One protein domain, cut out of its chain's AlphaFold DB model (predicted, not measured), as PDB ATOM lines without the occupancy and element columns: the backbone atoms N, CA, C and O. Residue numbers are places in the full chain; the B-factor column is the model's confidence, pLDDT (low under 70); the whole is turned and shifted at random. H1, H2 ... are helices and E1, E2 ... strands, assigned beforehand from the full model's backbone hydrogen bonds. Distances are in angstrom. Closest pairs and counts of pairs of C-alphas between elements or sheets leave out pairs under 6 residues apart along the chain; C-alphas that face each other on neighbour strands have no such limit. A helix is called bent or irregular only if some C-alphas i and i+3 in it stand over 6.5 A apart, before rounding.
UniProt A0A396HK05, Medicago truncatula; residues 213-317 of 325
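What this domain is: This is residues 213 to 317 of the 325 residues of a protein of Medicago truncatula (UniProt A0A396HK05). Two similar halves sit side by side: in each, two parallel strands have one helix packed over them, E1 and E2 with H2, E3 and E4 with H3. The four strands make a loose row, E2, E1, E3, E4, with a gap between E1 and E3, and H2 and H3 cover opposite sides of this row. Residues 213 to 219, with H1, stick out at one end, and H4 lies at the other. The printed part has 105 residues in the order H1, E1, H2, E2, E3, H3, E4, H4, of mixed class with helices and strands. It is only just compact, close to loose, with a radius of gyration of the C-alphas of 15.4 A, and elongated, spanning 53 by 33 by 23 A.

How they stand to each other: H1, residues 213 to 217, stands free with residues 218 and 219. E1, residues 223 to 228, H2, residues 238 to 247, and E2, residues 251 to 256, form a strand-helix-strand unit, two parallel neighbour strands with a helix between them in the chain; its crossover is right-handed. E1 and E2 are parallel at 25 degrees, with N 226 and O 253 at 2.8 A and N 255 and O 226 at 3.0 A, within hydrogen-bond range. The closest C-alphas of H2 and E2 are those of Lys 246 and Val 252, 6.3 A apart. E3, residues 270 to 275, H3, residues 279 to 294, and E4, residues 300 to 305, form a second such unit, also right-handed. E3 and E4 are parallel at 19 degrees, with N 273 and O 302 at 2.8 A. The closest C-alphas of H3 and E3 are those of Ala 286 and Val 275, 6.7 A apart. E1 and E3 are near each other, with 6 pairs of C-alphas within 10 A; H2 and H3 are apart. H4, residues 313 to 316, touches no helix. Every O i to N i+4 pair is within hydrogen-bond range in H2, 9 of 12 in H3 and 0 of 1 in H1, where 0 of 2 O i to N i+3 pairs are; H4 is too short for an O i to N i+4 pair.

Where its parts are: H1 begins at C-alpha 213, (29.250, 3.406, 2.585), and is irregular, with C-alphas 214 and 217 7.2 A apart. E1 measures 15.5 A, H2 14.2 A, E2 17.0 A, E3 15.5 A and E4 16.7 A. H3, 22.2 A long, has a kink of 34 degrees near residue 288 and is only just irregular, with C-alphas 289 and 292 6.9 A apart. H4 ends at C-alpha 316, (29.668, 6.953, 48.395).

The domain as a whole: The C-alphas of Asn 217 and Tyr 317, the two farthest apart, are 52.9 A apart. The printed part has no cut. The link from E2 to E3, residues 257 to 269, is long. The mean pLDDT of the printed part is 85.9; residues 213 to 219 and 257 to 260 are under 70.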
ATOM      1  N   ARG A 213      29.652   3.932   3.902       63.84
ATOM      2  CA  ARG A 213      29.250   3.406   2.585       63.84
ATOM      3  C   ARG A 213      30.425   3.179   1.614       63.84
ATOM      4  O   ARG A 213      30.329   2.304   0.767       63.84
ATOM      5  N   ASP A 214      31.555   3.865   1.801       55.62
ATOM      6  CA  ASP A 214      32.757   3.715   0.956       55.62
ATOM      7  C   ASP A 214      33.638   2.508   1.365       55.62
ATOM      8  O   ASP A 214      34.695   2.264   0.781       55.62
ATOM      9  N   ILE A 215      33.232   1.746   2.392       57.16
ATOM     10  CA  ILE A 215      33.967   0.583   2.930       57.16
ATOM     11  C   ILE A 215      33.760  -0.676   2.069       57.16
ATOM     12  O   ILE A 215      34.513  -1.636   2.217       57.16
ATOM     13  N   GLY A 216      32.830  -0.647   1.106       54.47
ATOM     14  CA  GLY A 216      32.495  -1.771   0.219       54.47
ATOM     15  C   GLY A 216      33.646  -2.337  -0.623       54.47
ATOM     16  O   GLY A 216      33.448  -3.342  -1.291       54.47
ATOM     17  N   ASN A 217      34.846  -1.742  -0.582       54.12
ATOM     18  CA  ASN A 217      36.040  -2.333  -1.195       54.12
ATOM     19  C   ASN A 217      37.373  -2.105  -0.438       54.12
ATOM     20  O   ASN A 217      38.426  -2.483  -0.947       54.12
ATOM     21  N   LYS A 218      37.386  -1.492   0.766       57.19
ATOM     22  CA  LYS A 218      38.624  -1.298   1.569       57.19
ATOM     23  C   LYS A 218      38.373  -1.344   3.085       57.19
ATOM     24  O   LYS A 218      37.562  -0.597   3.624       57.19
ATOM     25  N   SER A 219      39.174  -2.152   3.785       63.75
ATOM     26  CA  SER A 219      39.124  -2.554   5.207       63.75
ATOM     27  C   SER A 219      39.324  -1.449   6.277       63.75
ATOM     28  O   SER A 219      40.059  -1.640   7.255       63.75
ATOM     29  N   LYS A 220      38.743  -0.251   6.136       75.88
ATOM     30  CA  LYS A 220      39.034   0.878   7.043       75.88
ATOM     31  C   LYS A 220      38.005   1.013   8.170       75.88
ATOM     32  O   LYS A 220      36.932   1.576   7.989       75.88
ATOM     33  N   LYS A 221      38.380   0.563   9.372       85.12
ATOM     34  CA  LYS A 221      37.562   0.663  10.595       85.12
ATOM     35  C   LYS A 221      37.297   2.124  11.027       85.12
ATOM     36  O   LYS A 221      38.244   2.928  11.026       85.12
ATOM     37  N   PRO A 222      36.071   2.482  11.468       89.44
ATOM     38  CA  PRO A 222      35.785   3.781  12.082       89.44
ATOM     39  C   PRO A 222      36.623   4.009  13.336       89.44
ATOM     40  O   PRO A 222      36.892   3.084  14.095       89.44
ATOM     41  N   ARG A 223      37.079   5.249  13.548       91.38
ATOM     42  CA  ARG A 223      37.861   5.613  14.739       91.38
ATOM     43  C   ARG A 223      36.931   6.095  15.841       91.38
ATOM     44  O   ARG A 223      36.185   7.037  15.596       91.38
ATOM     45  N   LEU A 224      37.071   5.529  17.033       93.50
ATOM     46  CA  LEU A 224      36.474   6.050  18.260       93.50
ATOM     47  C   LEU A 224      37.591   6.613  19.141       93.50
ATOM     48  O   LEU A 224      38.520   5.886  19.492       93.50
ATOM     49  N   LEU A 225      37.519   7.902  19.463       93.06
ATOM     50  CA  LEU A 225      38.403   8.540  20.435       93.06
ATOM     51  C   LEU A 225      37.649   8.669  21.757       93.06
ATOM     52  O   LEU A 225      36.624   9.339  21.807       93.06
ATOM     53  N   ILE A 226      38.164   8.039  22.806       91.88
ATOM     54  CA  ILE A 226      37.643   8.161  24.165       91.88
ATOM     55  C   ILE A 226      38.520   9.165  24.912       91.88
ATOM     56  O   ILE A 226      39.726   8.954  25.068       91.88
ATOM     57  N   LEU A 227      37.908  10.251  25.379       88.19
ATOM     58  CA  LEU A 227      38.566  11.253  26.212       88.19
ATOM     59  C   LEU A 227      38.405  10.868  27.681       88.19
ATOM     60  O   LEU A 227      37.388  11.145  28.310       88.19
ATOM     61  N   SER A 228      39.414  10.192  28.222       81.00
ATOM     62  CA  SER A 228      39.433   9.768  29.618       81.00
ATOM     63  C   SER A 228      39.939  10.909  30.502       81.00
ATOM     64  O   SER A 228      41.061  11.398  30.350       81.00
ATOM     65  N   ARG A 229      39.097  11.371  31.429       79.62
ATOM     66  CA  ARG A 229      39.476  12.312  32.493       79.62
ATOM     67  C   ARG A 229      39.951  11.514  33.704       79.62
ATOM     68  O   ARG A 229      39.384  10.467  33.989       79.62
ATOM     69  N   LYS A 230      40.969  12.008  34.416       73.44
ATOM     70  CA  LYS A 230      41.555  11.321  35.585       73.44
ATOM     71  C   LYS A 230      41.357  12.042  36.921       73.44
ATOM     72  O   LYS A 230      41.817  11.537  37.931       73.44
ATOM     73  N   THR A 231      40.743  13.226  36.926       72.69
ATOM     74  CA  THR A 231      40.702  14.082  38.121       72.69
ATOM     75  C   THR A 231      39.407  13.912  38.911       72.69
ATOM     76  O   THR A 231      39.381  13.135  39.853       72.69
ATOM     77  N   SER A 232      38.331  14.611  38.543       71.00
ATOM     78  CA  SER A 232      37.110  14.662  39.361       71.00
ATOM     79  C   SER A 232      36.070  13.607  38.985       71.00
ATOM     80  O   SER A 232      35.585  12.879  39.841       71.00
ATOM     81  N   ARG A 233      35.713  13.513  37.701       79.88
ATOM     82  CA  ARG A 233      34.709  12.571  37.184       79.88
ATOM     83  C   ARG A 233      35.328  11.765  36.056       79.88
ATOM     84  O   ARG A 233      35.833  12.348  35.095       79.88
ATOM     85  N   SER A 234      35.335  10.444  36.198       86.69
ATOM     86  CA  SER A 234      36.072   9.547  35.310       86.69
ATOM     87  C   SER A 234      35.299   8.266  35.013       86.69
ATOM     88  O   SER A 234      34.463   7.825  35.796       86.69
ATOM     89  N   PHE A 235      35.596   7.664  33.863       89.19
ATOM     90  CA  PHE A 235      35.112   6.331  33.531       89.19
ATOM     91  C   PHE A 235      35.928   5.276  34.277       89.19
ATOM     92  O   PHE A 235      37.084   5.021  33.921       89.19
ATOM     93  N   ILE A 236      35.306   4.596  35.238       89.94
ATOM     94  CA  ILE A 236      35.937   3.485  35.969       89.94
ATOM     95  C   ILE A 236      36.112   2.227  35.102       89.94
ATOM     96  O   ILE A 236      36.990   1.407  35.346       89.94
ATOM     97  N   ASN A 237      35.319   2.091  34.036       91.75
ATOM     98  CA  ASN A 237      35.267   0.914  33.171       91.75
ATOM     99  C   ASN A 237      35.775   1.182  31.740       91.75
ATOM    100  O   ASN A 237      35.381   0.495  30.794       91.75
ATOM    101  N   THR A 238      36.695   2.141  31.560       92.62
ATOM    102  CA  THR A 238      37.258   2.517  30.241       92.62
ATOM    103  C   THR A 238      37.756   1.305  29.431       92.62
ATOM    104  O   THR A 238      37.577   1.248  28.210       92.62
ATOM    105  N   ASN A 239      38.340   0.301  30.097       94.44
ATOM    106  CA  ASN A 239      38.813  -0.934  29.459       94.44
ATOM    107  C   ASN A 239      37.668  -1.774  28.870       94.44
ATOM    108  O   ASN A 239      37.798  -2.297  27.763       94.44
ATOM    109  N   GLN A 240      36.538  -1.869  29.574       96.00
ATOM    110  CA  GLN A 240      35.356  -2.604  29.118       96.00
ATOM    111  C   GLN A 240      34.714  -1.893  27.921       96.00
ATOM    112  O   GLN A 240      34.477  -2.530  26.894       96.00
ATOM    113  N   ILE A 241      34.554  -0.565  28.002       94.50
ATOM    114  CA  ILE A 241      34.067   0.276  26.892       94.50
ATOM    115  C   ILE A 241      34.962   0.086  25.658       94.50
ATOM    116  O   ILE A 241      34.481  -0.135  24.547       94.50
ATOM    117  N   THR A 242      36.283   0.099  25.855       96.62
ATOM    118  CA  THR A 242      37.260  -0.106  24.778       96.62
ATOM    119  C   THR A 242      37.143  -1.495  24.153       96.62
ATOM    120  O   THR A 242      37.171  -1.614  22.927       96.62
ATOM    121  N   LYS A 243      37.015  -2.552  24.968       97.88
ATOM    122  CA  LYS A 243      36.870  -3.936  24.490       97.88
ATOM    123  C   LYS A 243      35.587  -4.101  23.673       97.88
ATOM    124  O   LYS A 243      35.648  -4.634  22.567       97.88
ATOM    125  N   MET A 244      34.468  -3.583  24.176       97.38
ATOM    126  CA  MET A 244      33.176  -3.612  23.489       97.38
ATOM    127  C   MET A 244      33.239  -2.873  22.147       97.38
ATOM    128  O   MET A 244      32.921  -3.450  21.112       97.38
ATOM    129  N   ALA A 245      33.738  -1.633  22.128       96.12
ATOM    130  CA  ALA A 245      33.837  -0.851  20.897       96.12
ATOM    131  C   ALA A 245      34.773  -1.493  19.853       96.12
ATOM    132  O   ALA A 245      34.482  -1.461  18.658       96.12
ATOM    133  N   LYS A 246      35.873  -2.131  20.281       96.19
ATOM    134  CA  LYS A 246      36.723  -2.932  19.380       96.19
ATOM    135  C   LYS A 246      35.965  -4.128  18.792       96.19
ATOM    136  O   LYS A 246      36.111  -4.386  17.598       96.19
ATOM    137  N   GLY A 247      35.158  -4.818  19.603       95.56
ATOM    138  CA  GLY A 247      34.287  -5.917  19.166       95.56
ATOM    139  C   GLY A 247      33.248  -5.479  18.130       95.56
ATOM    140  O   GLY A 247      33.018  -6.188  17.159       95.56
ATOM    141  N   LEU A 248      32.730  -4.254  18.259       93.81
ATOM    142  CA  LEU A 248      31.836  -3.614  17.282       93.81
ATOM    143  C   LEU A 248      32.555  -3.102  16.015       93.81
ATOM    144  O   LEU A 248      31.953  -2.430  15.182       93.81
ATOM    145  N   GLY A 249      33.853  -3.377  15.858       91.31
ATOM    146  CA  GLY A 249      34.610  -3.032  14.656       91.31
ATOM    147  C   GLY A 249      35.236  -1.635  14.651       91.31
ATOM    148  O   GLY A 249      35.782  -1.231  13.623       91.31
ATOM    149  N   PHE A 250      35.243  -0.902  15.770       92.94
ATOM    150  CA  PHE A 250      35.940   0.385  15.859       92.94
ATOM    151  C   PHE A 250      37.446   0.217  16.089       92.94
ATOM    152  O   PHE A 250      37.917  -0.645  16.833       92.94
ATOM    153  N   ARG A 251      38.230   1.132  15.518       93.31
ATOM    154  CA  ARG A 251      39.591   1.417  15.973       93.31
ATOM    155  C   ARG A 251      39.523   2.414  17.128       93.31
ATOM    156  O   ARG A 251      39.362   3.613  16.902       93.31
ATOM    157  N   VAL A 252      39.654   1.908  18.348       94.75
ATOM    158  CA  VAL A 252      39.547   2.705  19.577       94.75
ATOM    159  C   VAL A 252      40.899   3.286  19.980       94.75
ATOM    160  O   VAL A 252      41.913   2.591  19.928       94.75
ATOM    161  N   ILE A 253      40.900   4.551  20.392       92.75
ATOM    162  CA  ILE A 253      42.047   5.264  20.956       92.75
ATOM    163  C   ILE A 253      41.576   5.959  22.229       92.75
ATOM    164  O   ILE A 253      40.499   6.549  22.235       92.75
ATOM    165  N   VAL A 254      42.377   5.905  23.289       90.31
ATOM    166  CA  VAL A 254      42.082   6.559  24.567       90.31
ATOM    167  C   VAL A 254      43.144   7.623  24.825       90.31
ATOM    168  O   VAL A 254      44.333   7.318  24.787       90.31
ATOM    169  N   HIS A 255      42.725   8.859  25.088       86.88
ATOM    170  CA  HIS A 255      43.615   9.966  25.451       86.88
ATOM    171  C   HIS A 255      43.050  10.770  26.623       86.88
ATOM    172  O   HIS A 255      41.862  10.689  26.930       86.88
ATOM    173  N   GLY A 256      43.907  11.559  27.274       79.75
ATOM    174  CA  GLY A 256      43.483  12.524  28.285       79.75
ATOM    175  C   GLY A 256      42.668  13.667  27.675       79.75
ATOM    176  O   GLY A 256      43.021  14.171  26.609       79.75
ATOM    177  N   ALA A 257      41.617  14.121  28.364       68.19
ATOM    178  CA  ALA A 257      40.775  15.229  27.888       68.19
ATOM    179  C   ALA A 257      41.548  16.546  27.679       68.19
ATOM    180  O   ALA A 257      41.215  17.311  26.784       68.19
ATOM    181  N   GLY A 258      42.622  16.780  28.443       60.44
ATOM    182  CA  GLY A 258      43.476  17.961  28.278       60.44
ATOM    183  C   GLY A 258      44.248  18.012  26.954       60.44
ATOM    184  O   GLY A 258      44.772  19.059  26.618       60.44
ATOM    185  N   LEU A 259      44.317  16.917  26.188       52.09
ATOM    186  CA  LEU A 259      45.060  16.858  24.922       52.09
ATOM    187  C   LEU A 259      44.184  17.081  23.680       52.09
ATOM    188  O   LEU A 259      44.701  17.064  22.567       52.09
ATOM    189  N   THR A 260      42.861  17.212  23.827       59.06
ATOM    190  CA  THR A 260      41.936  17.222  22.681       59.06
ATOM    191  C   THR A 260      40.923  18.357  22.788       59.06
ATOM    192  O   THR A 260      40.253  18.494  23.803       59.06
ATOM    193  N   ASN A 261      40.773  19.133  21.712       75.06
ATOM    194  CA  ASN A 261      39.774  20.196  21.587       75.06
ATOM    195  C   ASN A 261      38.815  19.874  20.422       75.06
ATOM    196  O   ASN A 261      39.262  19.430  19.359       75.06
ATOM    197  N   ILE A 262      37.509  20.095  20.625       88.38
ATOM    198  CA  ILE A 262      36.445  19.890  19.623       88.38
ATOM    199  C   ILE A 262      36.714  20.637  18.311       88.38
ATOM    200  O   ILE A 262      36.373  20.139  17.240       88.38
ATOM    201  N   LEU A 263      37.426  21.763  18.378       90.75
ATOM    202  CA  LEU A 263      37.803  22.591  17.232       90.75
ATOM    203  C   LEU A 263      38.741  21.884  16.234       90.75
ATOM    204  O   LEU A 263      38.871  22.321  15.094       90.75
ATOM    205  N   PHE A 264      39.385  20.782  16.635       91.06
ATOM    206  CA  PHE A 264      40.230  19.967  15.755       91.06
ATOM    207  C   PHE A 264      39.512  18.751  15.164       91.06
ATOM    208  O   PHE A 264      40.110  17.995  14.386       91.06
ATOM    209  N   LEU A 265      38.244  18.528  15.521       91.25
ATOM    210  CA  LEU A 265      37.473  17.434  14.951       91.25
ATOM    211  C   LEU A 265      37.244  17.667  13.449       91.25
ATOM    212  O   LEU A 265      37.082  18.801  12.997       91.25
ATOM    213  N   PRO A 266      37.273  16.598  12.635       91.25
ATOM    214  CA  PRO A 266      36.971  16.714  11.218       91.25
ATOM    215  C   PRO A 266      35.482  17.015  11.009       91.25
ATOM    216  O   PRO A 266      34.646  16.640  11.830       91.25
ATOM    217  N   GLN A 267      35.142  17.606   9.867       90.75
ATOM    218  CA  GLN A 267      33.749  17.856   9.497       90.75
ATOM    219  C   GLN A 267      32.942  16.550   9.471       90.75
ATOM    220  O   GLN A 267      33.462  15.495   9.092       90.75
ATOM    221  N   ASN A 268      31.661  16.613   9.836       91.25
ATOM    222  CA  ASN A 268      30.759  15.465   9.968       91.25
ATOM    223  C   ASN A 268      31.203  14.441  11.032       91.25
ATOM    224  O   ASN A 268      30.769  13.285  11.003       91.25
ATOM    225  N   ALA A 269      32.100  14.816  11.951       93.00
ATOM    226  CA  ALA A 269      32.390  13.994  13.120       93.00
ATOM    227  C   ALA A 269      31.136  13.821  13.983       93.00
ATOM    228  O   ALA A 269      30.208  14.626  13.931       93.00
ATOM    229  N   ILE A 270      31.142  12.770  14.798       93.31
ATOM    230  CA  ILE A 270      30.148  12.563  15.845       93.31
ATOM    231  C   ILE A 270      30.850  12.825  17.173       93.31
ATOM    232  O   ILE A 270      31.859  12.180  17.471       93.31
ATOM    233  N   PHE A 271      30.333  13.777  17.940       94.06
ATOM    234  CA  PHE A 271      30.748  14.043  19.307       94.06
ATOM    235  C   PHE A 271      29.707  13.448  20.249       94.06
ATOM    236  O   PHE A 271      28.539  13.824  20.197       94.06
ATOM    237  N   ILE A 272      30.135  12.495  21.075       93.75
ATOM    238  CA  ILE A 272      29.289  11.866  22.087       93.75
ATOM    239  C   ILE A 272      29.719  12.420  23.438       93.75
ATOM    240  O   ILE A 272      30.843  12.162  23.877       93.75
ATOM    241  N   GLN A 273      28.834  13.163  24.091       92.12
ATOM    242  CA  GLN A 273      29.049  13.634  25.447       92.12
ATOM    243  C   GLN A 273      28.383  12.686  26.430       92.12
ATOM    244  O   GLN A 273      27.169  12.504  26.414       92.12
ATOM    245  N   VAL A 274      29.186  12.098  27.313       91.75
ATOM    246  CA  VAL A 274      28.657  11.400  28.483       91.75
ATOM    247  C   VAL A 274      28.604  12.397  29.628       91.75
ATOM    248  O   VAL A 274      29.645  12.807  30.148       91.75
ATOM    249  N   VAL A 275      27.395  12.829  29.971       90.75
ATOM    250  CA  VAL A 275      27.148  13.827  31.011       90.75
ATOM    251  C   VAL A 275      27.068  13.093  32.346       90.75
ATOM    252  O   VAL A 275      26.171  12.271  32.538       90.75
ATOM    253  N   PRO A 276      28.021  13.318  33.265       88.88
ATOM    254  CA  PRO A 276      28.015  12.626  34.542       88.88
ATOM    255  C   PRO A 276      26.865  13.113  35.427       88.88
ATOM    256  O   PRO A 276      26.521  14.291  35.395       88.88
ATOM    257  N   PHE A 277      26.356  12.239  36.292       87.38
ATOM    258  CA  PHE A 277      25.308  12.578  37.253       87.38
ATOM    259  C   PHE A 277      25.715  13.763  38.149       87.38
ATOM    260  O   PHE A 277      26.821  13.768  38.696       87.38
ATOM    261  N   GLY A 278      24.869  14.784  38.309       81.12
ATOM    262  CA  GLY A 278      25.177  15.919  39.194       81.12
ATOM    263  C   GLY A 278      24.289  17.151  39.039       81.12
ATOM    264  O   GLY A 278      24.798  18.264  39.161       81.12
ATOM    265  N   GLY A 279      23.006  16.947  38.738       83.25
ATOM    266  CA  GLY A 279      21.998  18.004  38.736       83.25
ATOM    267  C   GLY A 279      22.182  19.097  37.676       83.25
ATOM    268  O   GLY A 279      22.979  18.998  36.738       83.25
ATOM    269  N   MET A 280      21.415  20.173  37.855       84.56
ATOM    270  CA  MET A 280      21.213  21.233  36.861       84.56
ATOM    271  C   MET A 280      22.504  21.953  36.447       84.56
ATOM    272  O   MET A 280      22.673  22.288  35.277       84.56
ATOM    273  N   GLN A 281      23.440  22.172  37.377       84.44
ATOM    274  CA  GLN A 281      24.696  22.872  37.074       84.44
ATOM    275  C   GLN A 281      25.561  22.093  36.075       84.44
ATOM    276  O   GLN A 281      26.136  22.677  35.157       84.44
ATOM    277  N   VAL A 282      25.636  20.768  36.225       85.31
ATOM    278  CA  VAL A 282      26.424  19.915  35.327       85.31
ATOM    279  C   VAL A 282      25.795  19.864  33.941       85.31
ATOM    280  O   VAL A 282      26.513  19.939  32.945       85.31
ATOM    281  N   GLU A 283      24.466  19.789  33.870       87.81
ATOM    282  CA  GLU A 283      23.743  19.829  32.598       87.81
ATOM    283  C   GLU A 283      23.892  21.176  31.888       87.81
ATOM    284  O   GLU A 283      24.095  21.219  30.672       87.81
ATOM    285  N   TRP A 284      23.853  22.279  32.641       88.25
ATOM    286  CA  TRP A 284      24.051  23.617  32.096       88.25
ATOM    287  C   TRP A 284      25.451  23.776  31.495       88.25
ATOM    288  O   TRP A 284      25.571  24.258  30.369       88.25
ATOM    289  N   LEU A 285      26.498  23.322  32.196       85.56
ATOM    290  CA  LEU A 285      27.874  23.345  31.683       85.56
ATOM    291  C   LEU A 285      28.027  22.439  30.455       85.56
ATOM    292  O   LEU A 285      28.601  22.847  29.450       85.56
ATOM    293  N   ALA A 286      27.467  21.225  30.495       87.50
ATOM    294  CA  ALA A 286      27.485  20.316  29.350       87.50
ATOM    295  C   ALA A 286      26.842  20.957  28.108       87.50
ATOM    296  O   ALA A 286      27.419  20.940  27.020       87.50
ATOM    297  N   THR A 287      25.693  21.600  28.301       90.06
ATOM    298  CA  THR A 287      24.942  22.238  27.221       90.06
ATOM    299  C   THR A 287      25.670  23.458  26.659       90.06
ATOM    300  O   THR A 287      25.790  23.594  25.442       90.06
ATOM    301  N   ASN A 288      26.152  24.363  27.514       87.81
ATOM    302  CA  ASN A 288      26.694  25.649  27.066       87.81
ATOM    303  C   ASN A 288      28.142  25.577  26.581       87.81
ATOM    304  O   ASN A 288      28.481  26.298  25.644       87.81
ATOM    305  N   ASP A 289      28.962  24.691  27.148       85.75
ATOM    306  CA  ASP A 289      30.387  24.616  26.809       85.75
ATOM    307  C   ASP A 289      30.684  23.573  25.721       85.75
ATOM    308  O   ASP A 289      31.747  23.617  25.097       85.75
ATOM    309  N   PHE A 290      29.759  22.632  25.475       87.75
ATOM    310  CA  PHE A 290      29.954  21.545  24.508       87.75
ATOM    311  C   PHE A 290      28.819  21.429  23.491       87.75
ATOM    312  O   PHE A 290      29.099  21.506  22.300       87.75
ATOM    313  N   ALA A 291      27.559  21.269  23.909       90.00
ATOM    314  CA  ALA A 291      26.465  21.026  22.961       90.00
ATOM    315  C   ALA A 291      26.214  22.226  22.025       90.00
ATOM    316  O   ALA A 291      26.321  22.094  20.804       90.00
ATOM    317  N   ARG A 292      25.952  23.410  22.593       90.19
ATOM    318  CA  ARG A 292      25.647  24.642  21.843       90.19
ATOM    319  C   ARG A 292      26.764  25.055  20.875       90.19
ATOM    320  O   ARG A 292      26.446  25.354  19.725       90.19
ATOM    321  N   PRO A 293      28.061  25.035  21.250       89.81
ATOM    322  CA  PRO A 293      29.136  25.337  20.304       89.81
ATOM    323  C   PRO A 293      29.129  24.460  19.044       89.81
ATOM    324  O   PRO A 293      29.490  24.930  17.964       89.81
ATOM    325  N   LEU A 294      28.701  23.197  19.147       91.19
ATOM    326  CA  LEU A 294      28.744  22.251  18.029       91.19
ATOM    327  C   LEU A 294      27.673  22.507  16.960       91.19
ATOM    328  O   LEU A 294      27.885  22.097  15.814       91.19
ATOM    329  N   GLU A 295      26.587  23.218  17.287       88.88
ATOM    330  CA  GLU A 295      25.482  23.541  16.362       88.88
ATOM    331  C   GLU A 295      25.996  24.160  15.053       88.88
ATOM    332  O   GLU A 295      25.532  23.828  13.962       88.88
ATOM    333  N   ASN A 296      27.039  24.991  15.151       89.31
ATOM    334  CA  ASN A 296      27.607  25.715  14.017       89.31
ATOM    335  C   ASN A 296      28.892  25.081  13.447       89.31
ATOM    336  O   ASN A 296      29.425  25.576  12.455       89.31
ATOM    337  N   MET A 297      29.389  23.973  14.013       91.50
ATOM    338  CA  MET A 297      30.680  23.357  13.640       91.50
ATOM    339  C   MET A 297      30.571  22.218  12.610       91.50
ATOM    340  O   MET A 297      31.583  21.626  12.236       91.50
ATOM    341  N   ASN A 298      29.367  21.899  12.120       91.38
ATOM    342  CA  ASN A 298      29.121  20.715  11.279       91.38
ATOM    343  C   ASN A 298      29.611  19.410  11.946       91.38
ATOM    344  O   ASN A 298      30.275  18.568  11.331       91.38
ATOM    345  N   ILE A 299      29.314  19.271  13.238       92.88
ATOM    346  CA  ILE A 299      29.600  18.088  14.047       92.88
ATOM    347  C   ILE A 299      28.267  17.601  14.601       92.88
ATOM    348  O   ILE A 299      27.496  18.375  15.161       92.88
ATOM    349  N   LYS A 300      27.988  16.308  14.450       93.00
ATOM    350  CA  LYS A 300      26.787  15.704  15.018       93.00
ATOM    351  C   LYS A 300      26.986  15.516  16.519       93.00
ATOM    352  O   LYS A 300      27.900  14.801  16.926       93.00
ATOM    353  N   TYR A 301      26.119  16.124  17.316       93.88
ATOM    354  CA  TYR A 301      26.101  15.971  18.765       93.88
ATOM    355  C   TYR A 301      25.199  14.803  19.181       93.88
ATOM    356  O   TYR A 301      24.110  14.627  18.633       93.88
ATOM    357  N   LEU A 302      25.671  13.996  20.126       95.25
ATOM    358  CA  LEU A 302      24.899  12.979  20.832       95.25
ATOM    359  C   LEU A 302      25.190  13.103  22.325       95.25
ATOM    360  O   LEU A 302      26.343  13.269  22.722       95.25
ATOM    361  N   GLU A 303      24.158  12.954  23.141       93.56
ATOM    362  CA  GLU A 303      24.260  13.044  24.592       93.56
ATOM    363  C   GLU A 303      23.833  11.730  25.243       93.56
ATOM    364  O   GLU A 303      22.858  11.108  24.824       93.56
ATOM    365  N   TYR A 304      24.562  11.322  26.281       93.62
ATOM    366  CA  TYR A 304      24.150  10.266  27.196       93.62
ATOM    367  C   TYR A 304      24.283  10.763  28.634       93.62
ATOM    368  O   TYR A 304      25.396  10.980  29.119       93.62
ATOM    369  N   LYS A 305      23.150  10.951  29.314       92.75
ATOM    370  CA  LYS A 305      23.115  11.355  30.721       92.75
ATOM    371  C   LYS A 305      23.215  10.122  31.615       92.75
ATOM    372  O   LYS A 305      22.383   9.224  31.528       92.75
ATOM    373  N   ILE A 306      24.239  10.097  32.464       91.94
ATOM    374  CA  ILE A 306      24.454   9.039  33.455       91.94
ATOM    375  C   ILE A 306      23.363   9.127  34.522       91.94
ATOM    376  O   ILE A 306      23.198  10.178  35.146       91.94
ATOM    377  N   ARG A 307      22.648   8.022  34.747       90.50
ATOM    378  CA  ARG A 307      21.681   7.901  35.845       90.50
ATOM    379  C   ARG A 307      22.387   7.647  37.177       90.50
ATOM    380  O   ARG A 307      23.563   7.279  37.208       90.50
ATOM    381  N   LEU A 308      21.674   7.833  38.288       87.69
ATOM    382  CA  LEU A 308      22.240   7.637  39.623       87.69
ATOM    383  C   LEU A 308      22.743   6.197  39.818       87.69
ATOM    384  O   LEU A 308      23.828   5.998  40.356       87.69
ATOM    385  N   GLU A 309      22.016   5.207  39.293       90.19
ATOM    386  CA  GLU A 309      22.353   3.780  39.409       90.19
ATOM    387  C   GLU A 309      23.591   3.394  38.583       90.19
ATOM    388  O   GLU A 309      24.220   2.368  38.824       90.19
ATOM    389  N   GLU A 310      23.956   4.221  37.601       90.94
ATOM    390  CA  GLU A 310      25.148   4.056  36.761       90.94
ATOM    391  C   GLU A 310      26.375   4.783  37.344       90.94
ATOM    392  O   GLU A 310      27.473   4.710  36.787       90.94
ATOM    393  N   SER A 311      26.196   5.506  38.454       89.44
ATOM    394  CA  SER A 311      27.223   6.308  39.110       89.44
ATOM    395  C   SER A 311      27.728   5.631  40.379       89.44
ATOM    396  O   SER A 311      26.951   5.158  41.200       89.44
ATOM    397  N   THR A 312      29.039   5.679  40.623       87.31
ATOM    398  CA  THR A 312      29.616   5.227  41.902       87.31
ATOM    399  C   THR A 312      29.217   6.112  43.080       87.31
ATOM    400  O   THR A 312      29.444   5.727  44.223       87.31
ATOM    401  N   LEU A 313      28.635   7.291  42.827       84.75
ATOM    402  CA  LEU A 313      28.168   8.182  43.888       84.75
ATOM    403  C   LEU A 313      27.144   7.488  44.790       84.75
ATOM    404  O   LEU A 313      27.240   7.668  45.997       84.75
ATOM    405  N   ILE A 314      26.285   6.619  44.232       84.56
ATOM    406  CA  ILE A 314      25.274   5.859  44.988       84.56
ATOM    407  C   ILE A 314      25.877   5.005  46.118       84.56
ATOM    408  O   ILE A 314      25.212   4.723  47.106       84.56
ATOM    409  N   GLN A 315      27.146   4.608  45.984       83.00
ATOM    410  CA  GLN A 315      27.883   3.835  46.990       83.00
ATOM    411  C   GLN A 315      28.654   4.729  47.972       83.00
ATOM    412  O   GLN A 315      29.104   4.253  49.009       83.00
ATOM    413  N   GLN A 316      28.857   6.004  47.629       81.12
ATOM    414  CA  GLN A 316      29.668   6.953  48.395       81.12
ATOM    415  C   GLN A 316      28.831   7.865  49.293       81.12
ATOM    416  O   GLN A 316      29.334   8.307  50.324       81.12
ATOM    417  N   TYR A 317      27.579   8.152  48.922       79.00
ATOM    418  CA  TYR A 317      26.716   9.074  49.661       79.00
ATOM    419  C   TYR A 317      25.326   8.463  49.935       79.00
ATOM    420  O   TYR A 317      24.756   7.847  49.029       79.00
TER     421      TYR A 317